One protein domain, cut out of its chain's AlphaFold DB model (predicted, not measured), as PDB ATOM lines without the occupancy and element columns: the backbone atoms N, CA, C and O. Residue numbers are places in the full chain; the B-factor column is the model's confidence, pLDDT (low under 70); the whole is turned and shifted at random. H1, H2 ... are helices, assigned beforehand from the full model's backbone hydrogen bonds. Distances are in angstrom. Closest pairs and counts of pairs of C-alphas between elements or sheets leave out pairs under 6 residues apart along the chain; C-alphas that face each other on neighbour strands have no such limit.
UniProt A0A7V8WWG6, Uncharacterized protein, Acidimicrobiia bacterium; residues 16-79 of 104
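Overview. This is residues 16 to 79 of the 104 residues of an uncharacterized protein of Acidimicrobiia bacterium (UniProt A0A7V8WWG6). With little regular structure, the model is a core of loops, residues 16 to 41, with the short helix H1 on one side and the longer H2 on the opposite side, joined by a wide loop, residues 49 to 62. Residues 74 to 79, of which 74 to 77 belong to H2, stick out. The 64 printed residues hold two named helices, H1 then H2, and no named strand; the class is all helix, with 22 residues in named elements. The whole is compact, with a radius of gyration of the C-alphas of 12.1 A, yet elongated, spanning 39 by 24 by 18 A.

Arrangement. Residues 29 to 30 pair with residues 40 to 41, antiparallel. H1, residues 42 to 48, and H2, residues 63 to 77, are apart. In both, every O i to N i+4 pair is within hydrogen-bond range.

Along the chain. H1 begins at C-alpha 42 (135.851, 130.453, 151.119). H2, 21.1 A long, ends at C-alpha 77 (117.916, 141.350, 143.138).

Size, cuts and confidence. The farthest C-alphas, of Asn 54 and Ala 79, are 39.9 A apart. The printed part has no cut. The 14-residue link is long. Residues 52 to 60 and 76 to 79 have pLDDT under 70.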
ATOM      1  N   LEU A  16     128.680 139.190 145.964       90.44
ATOM      2  CA  LEU A  16     129.539 139.776 146.984       90.44
ATOM      3  C   LEU A  16     129.495 138.957 148.275       90.44
ATOM      4  O   LEU A  16     128.424 138.598 148.776       90.44
ATOM      5  N   CYS A  17     130.663 138.753 148.882       90.50
ATOM      6  CA  CYS A  17     130.744 138.147 150.207       90.50
ATOM      7  C   CYS A  17     130.066 139.046 151.254       90.50
ATOM      8  O   CYS A  17     130.425 140.214 151.420       90.50
ATOM      9  N   GLY A  18     129.139 138.493 152.039       87.00
ATOM     10  CA  GLY A  18     128.405 139.231 153.075       87.00
ATOM     11  C   GLY A  18     129.251 139.748 154.242       87.00
ATOM     12  O   GLY A  18     128.766 140.554 155.035       87.00
ATOM     13  N   ARG A  19     130.504 139.291 154.366       87.25
ATOM     14  CA  ARG A  19     131.395 139.614 155.489       87.25
ATOM     15  C   ARG A  19     132.531 140.563 155.104       87.25
ATOM     16  O   ARG A  19     132.760 141.527 155.833       87.25
ATOM     17  N   CYS A  20     133.239 140.296 154.002       86.31
ATOM     18  CA  CYS A  20     134.341 141.144 153.518       86.31
ATOM     19  C   CYS A  20     133.936 142.084 152.382       86.31
ATOM     20  O   CYS A  20     134.643 143.052 152.129       86.31
ATOM     21  N   GLY A  21     132.809 141.831 151.712       87.44
ATOM     22  CA  GLY A  21     132.344 142.645 150.588       87.44
ATOM     23  C   GLY A  21     133.106 142.461 149.285       87.44
ATOM     24  O   GLY A  21     132.823 143.205 148.349       87.44
ATOM     25  N   GLY A  22     134.043 141.512 149.225       89.50
ATOM     26  CA  GLY A  22     134.771 141.178 148.005       89.50
ATOM     27  C   GLY A  22     133.876 140.542 146.941       89.50
ATOM     28  O   GLY A  22     132.845 139.940 147.262       89.50
ATOM     29  N   GLU A  23     134.288 140.698 145.685       91.06
ATOM     30  CA  GLU A  23     133.658 140.149 144.478       91.06
ATOM     31  C   GLU A  23     134.202 138.737 144.195       91.06
ATOM     32  O   GLU A  23     135.413 138.549 144.073       91.06
ATOM     33  N   TYR A  24     133.322 137.735 144.081       92.50
ATOM     34  CA  TYR A  24     133.730 136.337 143.875       92.50
ATOM     35  C   TYR A  24     132.878 135.638 142.803       92.50
ATOM     36  O   TYR A  24     131.723 136.001 142.566       92.50
ATOM     37  N   CYS A  25     133.465 134.643 142.132       93.31
ATOM     38  CA  CYS A  25     132.760 133.756 141.200       93.31
ATOM     39  C   CYS A  25     131.906 132.716 141.950       93.31
ATOM     40  O   CYS A  25     132.016 132.587 143.172       93.31
ATOM     41  N   THR A  26     131.075 131.964 141.221       90.62
ATOM     42  CA  THR A  26     130.210 130.892 141.757       90.62
ATOM     43  C   THR A  26     130.971 129.874 142.594       90.62
ATOM     44  O   THR A  26     130.511 129.523 143.675       90.62
ATOM     45  N   ASP A  27     132.168 129.481 142.161       91.31
ATOM     46  CA  ASP A  27     132.964 128.451 142.843       91.31
ATOM     47  C   ASP A  27     133.613 128.971 144.127       91.31
ATOM     48  O   ASP A  27     133.947 128.215 145.039       91.31
ATOM     49  N   CYS A  28     133.812 130.289 144.206       91.25
ATOM     50  CA  CYS A  28     134.421 130.933 145.360       91.25
ATOM     51  C   CYS A  28     133.399 131.356 146.430       91.25
ATOM     52  O   CYS A  28     133.804 131.823 147.502       91.25
ATOM     53  N   LEU A  29     132.099 131.223 146.153       90.94
ATOM     54  CA  LEU A  29     131.004 131.604 147.040       90.94
ATOM     55  C   LEU A  29     130.368 130.376 147.696       90.94
ATOM     56  O   LEU A  29     130.041 129.390 147.052       90.94
ATOM     57  N   VAL A  30     130.140 130.467 149.004       91.19
ATOM     58  CA  VAL A  30     129.546 129.416 149.831       91.19
ATOM     59  C   VAL A  30     128.246 129.933 150.444       91.19
ATOM     60  O   VAL A  30     128.245 130.898 151.213       91.19
ATOM     61  N   TYR A  31     127.134 129.260 150.143       87.50
ATOM     62  CA  TYR A  31     125.793 129.579 150.651       87.50
ATOM     63  C   TYR A  31     125.468 128.778 151.921       87.50
ATOM     64  O   TYR A  31     124.563 127.951 151.949       87.50
ATOM     65  N   SER A  32     126.203 129.032 153.006       78.06
ATOM     66  CA  SER A  32     126.121 128.240 154.248       78.06
ATOM     67  C   SER A  32     124.768 128.288 154.974       78.06
ATOM     68  O   SER A  32     124.523 127.482 155.863       78.06
ATOM     69  N   PHE A  33     123.902 129.251 154.652       77.31
ATOM     70  CA  PHE A  33     122.627 129.473 155.343       77.31
ATOM     71  C   PHE A  33     121.419 129.535 154.391       77.31
ATOM     72  O   PHE A  33     120.373 130.069 154.765       77.31
ATOM     73  N   GLY A  34     121.563 129.016 153.168       76.69
ATOM     74  CA  GLY A  34     120.523 129.037 152.136       76.69
ATOM     75  C   GLY A  34     120.452 130.344 151.325       76.69
ATOM     76  O   GLY A  34     121.180 131.298 151.612       76.69
ATOM     77  N   PRO A  35     119.568 130.408 150.309       73.56
ATOM     78  CA  PRO A  35     119.511 131.503 149.330       73.56
ATOM     79  C   PRO A  35     119.006 132.833 149.911       73.56
ATOM     80  O   PRO A  35     119.191 133.886 149.308       73.56
ATOM     81  N   SER A  36     118.379 132.806 151.091       75.12
ATOM     82  CA  SER A  36     117.872 134.001 151.773       75.12
ATOM     83  C   SER A  36     118.961 134.792 152.501       75.12
ATOM     84  O   SER A  36     118.761 135.962 152.837       75.12
ATOM     85  N   ARG A  37     120.114 134.169 152.772       79.00
ATOM     86  CA  ARG A  37     121.228 134.789 153.490       79.00
ATOM     87  C   ARG A  37     122.397 135.075 152.547       79.00
ATOM     88  O   ARG A  37     122.603 134.365 151.565       79.00
ATOM     89  N   PRO A  38     123.186 136.124 152.834       81.38
ATOM     90  CA  PRO A  38     124.325 136.470 152.000       81.38
ATOM     91  C   PRO A  38     125.371 135.333 151.990       81.38
ATOM     92  O   PRO A  38     125.694 134.839 153.071       81.38
ATOM     93  N   PRO A  39     125.937 134.939 150.827       90.50
ATOM     94  CA  PRO A  39     127.003 133.955 150.775       90.50
ATOM     95  C   PRO A  39     128.290 134.530 151.362       90.50
ATOM     96  O   PRO A  39     128.497 135.749 151.439       90.50
ATOM     97  N   PHE A  40     129.183 133.629 151.743       91.75
ATOM     98  CA  PHE A  40     130.536 133.950 152.173       91.75
ATOM     99  C   PHE A  40     131.540 133.489 151.131       91.75
ATOM    100  O   PHE A  40     131.337 132.469 150.486       91.75
ATOM    101  N   CYS A  41     132.661 134.192 150.996       92.12
ATOM    102  CA  CYS A  41     133.795 133.617 150.283       92.12
ATOM    103  C   CYS A  41     134.437 132.492 151.107       92.12
ATOM    104  O   CYS A  41     134.315 132.489 152.336       92.12
ATOM    105  N   LEU A  42     135.160 131.574 150.456       89.00
ATOM    106  CA  LEU A  42     135.851 130.453 151.119       89.00
ATOM    107  C   LEU A  42     136.565 130.832 152.432       89.00
ATOM    108  O   LEU A  42     136.276 130.199 153.448       89.00
ATOM    109  N   PRO A  43     137.445 131.855 152.488       86.69
ATOM    110  CA  PRO A  43     138.140 132.174 153.736       86.69
ATOM    111  C   PRO A  43     137.179 132.668 154.826       86.69
ATOM    112  O   PRO A  43     137.351 132.335 155.995       86.69
ATOM    113  N   CYS A  44     136.127 133.407 154.458       86.31
ATOM    114  CA  CYS A  44     135.098 133.837 155.406       86.31
ATOM    115  C   CYS A  44     134.274 132.666 155.936       86.31
ATOM    116  O   CYS A  44     133.932 132.672 157.117       86.31
ATOM    117  N   ALA A  45     133.955 131.697 155.077       88.50
ATOM    118  CA  ALA A  45     133.210 130.500 155.441       88.50
ATOM    119  C   ALA A  45     134.019 129.628 156.412       88.50
ATOM    120  O   ALA A  45     133.513 129.262 157.469       88.50
ATOM    121  N   VAL A  46     135.301 129.390 156.114       85.81
ATOM    122  CA  VAL A  46     136.226 128.633 156.978       85.81
ATOM    123  C   VAL A  46     136.426 129.337 158.325       85.81
ATOM    124  O   VAL A  46     136.316 128.706 159.377       85.81
ATOM    125  N   ALA A  47     136.618 130.661 158.318       83.81
ATOM    126  CA  ALA A  47     136.717 131.448 159.545       83.81
ATOM    127  C   ALA A  47     135.415 131.427 160.366       83.81
ATOM    128  O   ALA A  47     135.457 131.470 161.594       83.81
ATOM    129  N   GLN A  48     134.253 131.386 159.705       80.19
ATOM    130  CA  GLN A  48     132.950 131.274 160.368       80.19
ATOM    131  C   GLN A  48     132.719 129.872 160.951       80.19
ATOM    132  O   GLN A  48     132.113 129.761 162.012       80.19
ATOM    133  N   ALA A  49     133.246 128.826 160.308       80.56
ATOM    134  CA  ALA A  49     133.224 127.448 160.801       80.56
ATOM    135  C   ALA A  49     134.155 127.215 162.010       80.56
ATOM    136  O   ALA A  49     134.210 126.113 162.545       80.56
ATOM    137  N   GLY A  50     134.894 128.240 162.451       77.00
ATOM    138  CA  GLY A  50     135.769 128.157 163.619       77.00
ATOM    139  C   GLY A  50     137.108 127.468 163.353       77.00
ATOM    140  O   GLY A  50     137.890 127.295 164.287       77.00
ATOM    141  N   VAL A  51     137.413 127.133 162.094       70.25
ATOM    142  CA  VAL A  51     138.732 126.631 161.701       70.25
ATOM    143  C   VAL A  51     139.699 127.811 161.717       70.25
ATOM    144  O   VAL A  51     139.756 128.621 160.791       70.25
ATOM    145  N   ARG A  52     140.434 127.951 162.823       58.19
ATOM    146  CA  ARG A  52     141.451 128.992 162.984       58.19
ATOM    147  C   ARG A  52     142.739 128.556 162.297       58.19
ATOM    148  O   ARG A  52     143.638 128.018 162.933       58.19
ATOM    149  N   SER A  53     142.848 128.801 160.997       56.56
ATOM    150  CA  SER A  53     144.162 128.912 160.368       56.56
ATOM    151  C   SER A  53     144.758 130.262 160.775       56.56
ATOM    152  O   SER A  53     144.092 131.293 160.731       56.56
ATOM    153  N   ASN A  54     146.003 130.247 161.242       52.56
ATOM    154  CA  ASN A  54     146.713 131.349 161.901       52.56
ATOM    155  C   ASN A  54     147.048 132.549 160.967       52.56
ATOM    156  O   ASN A  54     148.081 133.194 161.119       52.56
ATOM    157  N   ALA A  55     146.220 132.837 159.958       51.22
ATOM    158  CA  ALA A  55     146.469 133.843 158.929       51.22
ATOM    159  C   ALA A  55     145.816 135.186 159.297       51.22
ATOM    160  O   ALA A  55     144.625 135.425 159.087       51.22
ATOM    161  N   ALA A  56     146.629 136.079 159.850       53.38
ATOM    162  CA  ALA A  56     146.292 137.423 160.312       53.38
ATOM    163  C   ALA A  56     145.964 138.445 159.192       53.38
ATOM    164  O   ALA A  56     146.384 139.598 159.263       53.38
ATOM    165  N   THR A  57     145.207 138.075 158.155       57.78
ATOM    166  CA  THR A  57     144.952 138.955 156.987       57.78
ATOM    167  C   THR A  57     143.464 139.213 156.730       57.78
ATOM    168  O   THR A  57     143.075 139.606 155.635       57.78
ATOM    169  N   TYR A  58     142.594 139.003 157.720       58.81
ATOM    170  CA  TYR A  58     141.159 139.235 157.551       58.81
ATOM    171  C   TYR A  58     140.679 140.467 158.325       58.81
ATOM    172  O   TYR A  58     140.478 140.411 159.539       58.81
ATOM    173  N   ARG A  59     140.454 141.583 157.618       66.69
ATOM    174  CA  ARG A  59     139.821 142.781 158.190       66.69
ATOM    175  C   ARG A  59     138.305 142.717 157.954       66.69
ATOM    176  O   ARG A  59     137.877 142.837 156.806       66.69
ATOM    177  N   PRO A  60     137.472 142.535 158.994       67.81
ATOM    178  CA  PRO A  60     136.025 142.548 158.824       67.81
ATOM    179  C   PRO A  60     135.537 143.935 158.391       67.81
ATOM    180  O   PRO A  60     136.092 144.960 158.796       67.81
ATOM    181  N   LEU A  61     134.468 143.968 157.594       75.62
ATOM    182  CA  LEU A  61     133.802 145.216 157.240       75.62
ATOM    183  C   LEU A  61     133.135 145.863 158.453       75.62
ATOM    184  O   LEU A  61     132.532 145.186 159.290       75.62
ATOM    185  N   SER A  62     133.164 147.193 158.487       79.12
ATOM    186  CA  SER A  62     132.389 147.987 159.442       79.12
ATOM    187  C   SER A  62     130.880 147.828 159.213       79.12
ATOM    188  O   SER A  62     130.420 147.571 158.096       79.12
ATOM    189  N   GLY A  63     130.070 148.062 160.250       79.56
ATOM    190  CA  GLY A  63     128.608 147.960 160.146       79.56
ATOM    191  C   GLY A  63     127.989 148.874 159.074       79.56
ATOM    192  O   GLY A  63     126.985 148.515 158.460       79.56
ATOM    193  N   ARG A  64     128.607 150.030 158.777       81.19
ATOM    194  CA  ARG A  64     128.184 150.909 157.668       81.19
ATOM    195  C   ARG A  64     128.406 150.251 156.303       81.19
ATOM    196  O   ARG A  64     127.508 150.283 155.466       81.19
ATOM    197  N   GLN A  65     129.560 149.613 156.107       82.81
ATOM    198  CA  GLN A  65     129.886 148.906 154.862       82.81
ATOM    199  C   GLN A  65     128.963 147.699 154.642       82.81
ATOM    200  O   GLN A  65     128.492 147.486 153.526       82.81
ATOM    201  N   GLN A  66     128.611 146.972 155.707       84.38
ATOM    202  CA  GLN A  66     127.637 145.875 155.625       84.38
ATOM    203  C   GLN A  66     126.245 146.364 155.190       84.38
ATOM    204  O   GLN A  66     125.626 145.772 154.306       84.38
ATOM    205  N   ARG A  67     125.761 147.483 155.754       82.62
ATOM    206  CA  ARG A  67     124.478 148.089 155.343       82.62
ATOM    207  C   ARG A  67     124.492 148.523 153.878       82.62
ATOM    208  O   ARG A  67     123.497 148.336 153.180       82.62
ATOM    209  N   GLN A  68     125.605 149.083 153.408       85.31
ATOM    210  CA  GLN A  68     125.743 149.497 152.015       85.31
ATOM    211  C   GLN A  68     125.715 148.291 151.068       85.31
ATOM    212  O   GLN A  68     125.003 148.331 150.071       85.31
ATOM    213  N   LEU A  69     126.400 147.193 151.402       84.31
ATOM    214  CA  LEU A  69     126.330 145.949 150.625       84.31
ATOM    215  C   LEU A  69     124.913 145.387 150.541       84.31
ATOM    216  O   LEU A  69     124.480 145.014 149.454       84.31
ATOM    217  N   ARG A  70     124.170 145.374 151.654       83.56
ATOM    218  CA  ARG A  70     122.779 144.899 151.668       83.56
ATOM    219  C   ARG A  70     121.903 145.683 150.687       83.56
ATOM    220  O   ARG A  70     121.258 145.067 149.848       83.56
ATOM    221  N   LYS A  71     121.984 147.020 150.703       83.38
ATOM    222  CA  LYS A  71     121.269 147.874 149.737       83.38
ATOM    223  C   LYS A  71     121.652 147.559 148.292       83.38
ATOM    224  O   LYS A  71     120.797 147.455 147.423       83.38
ATOM    225  N   ARG A  72     122.947 147.380 148.019       81.19
ATOM    226  CA  ARG A  72     123.437 147.075 146.664       81.19
ATOM    227  C   ARG A  72     122.896 145.749 146.134       81.19
ATOM    228  O   ARG A  72     122.619 145.647 144.945       81.19
ATOM    229  N   ARG A  73     122.710 144.764 147.014       76.12
ATOM    230  CA  ARG A  73     122.116 143.469 146.663       76.12
ATOM    231  C   ARG A  73     120.610 143.554 146.483       76.12
ATOM    232  O   ARG A  73     120.105 142.943 145.557       76.12
ATOM    233  N   GLU A  74     119.916 144.360 147.281       76.50
ATOM    234  CA  GLU A  74     118.488 144.650 147.077       76.50
ATOM    235  C   GLU A  74     118.244 145.286 145.692       76.50
ATOM    236  O   GLU A  74     117.356 144.850 144.963       76.50
ATOM    237  N   HIS A  75     119.091 146.234 145.272       71.50
ATOM    238  CA  HIS A  75     119.016 146.824 143.928       71.50
ATOM    239  C   HIS A  75     119.362 145.837 142.798       71.50
ATOM    240  O   HIS A  75     118.774 145.926 141.725       71.50
ATOM    241  N   ALA A  76     120.287 144.895 143.018       64.31
ATOM    242  CA  ALA A  76     120.629 143.867 142.031       64.31
ATOM    243  C   ALA A  76     119.564 142.755 141.938       64.31
ATOM    244  O   ALA A  76     119.249 142.286 140.848       64.31
ATOM    245  N   ALA A  77     118.964 142.366 143.067       59.44
ATOM    246  CA  ALA A  77     117.916 141.350 143.138       59.44
ATOM    247  C   ALA A  77     116.607 141.813 142.478       59.44
ATOM    248  O   ALA A  77     115.903 140.994 141.892       59.44
ATOM    249  N   GLY A  78     116.322 143.122 142.483       51.28
ATOM    250  CA  GLY A  78     115.212 143.701 141.717       51.28
ATOM    251  C   GLY A  78     115.331 143.528 140.193       51.28
ATOM    252  O   GLY A  78     114.334 143.689 139.498       51.28
ATOM    253  N   ALA A  79     116.514 143.172 139.675       50.69
ATOM    254  CA  ALA A  79     116.764 142.946 138.249       50.69
ATOM    255  C   ALA A  79     116.990 141.466 137.870       50.69
ATOM    256  O   ALA A  79     117.020 141.150 136.685       50.69
TER     257      ALA A  79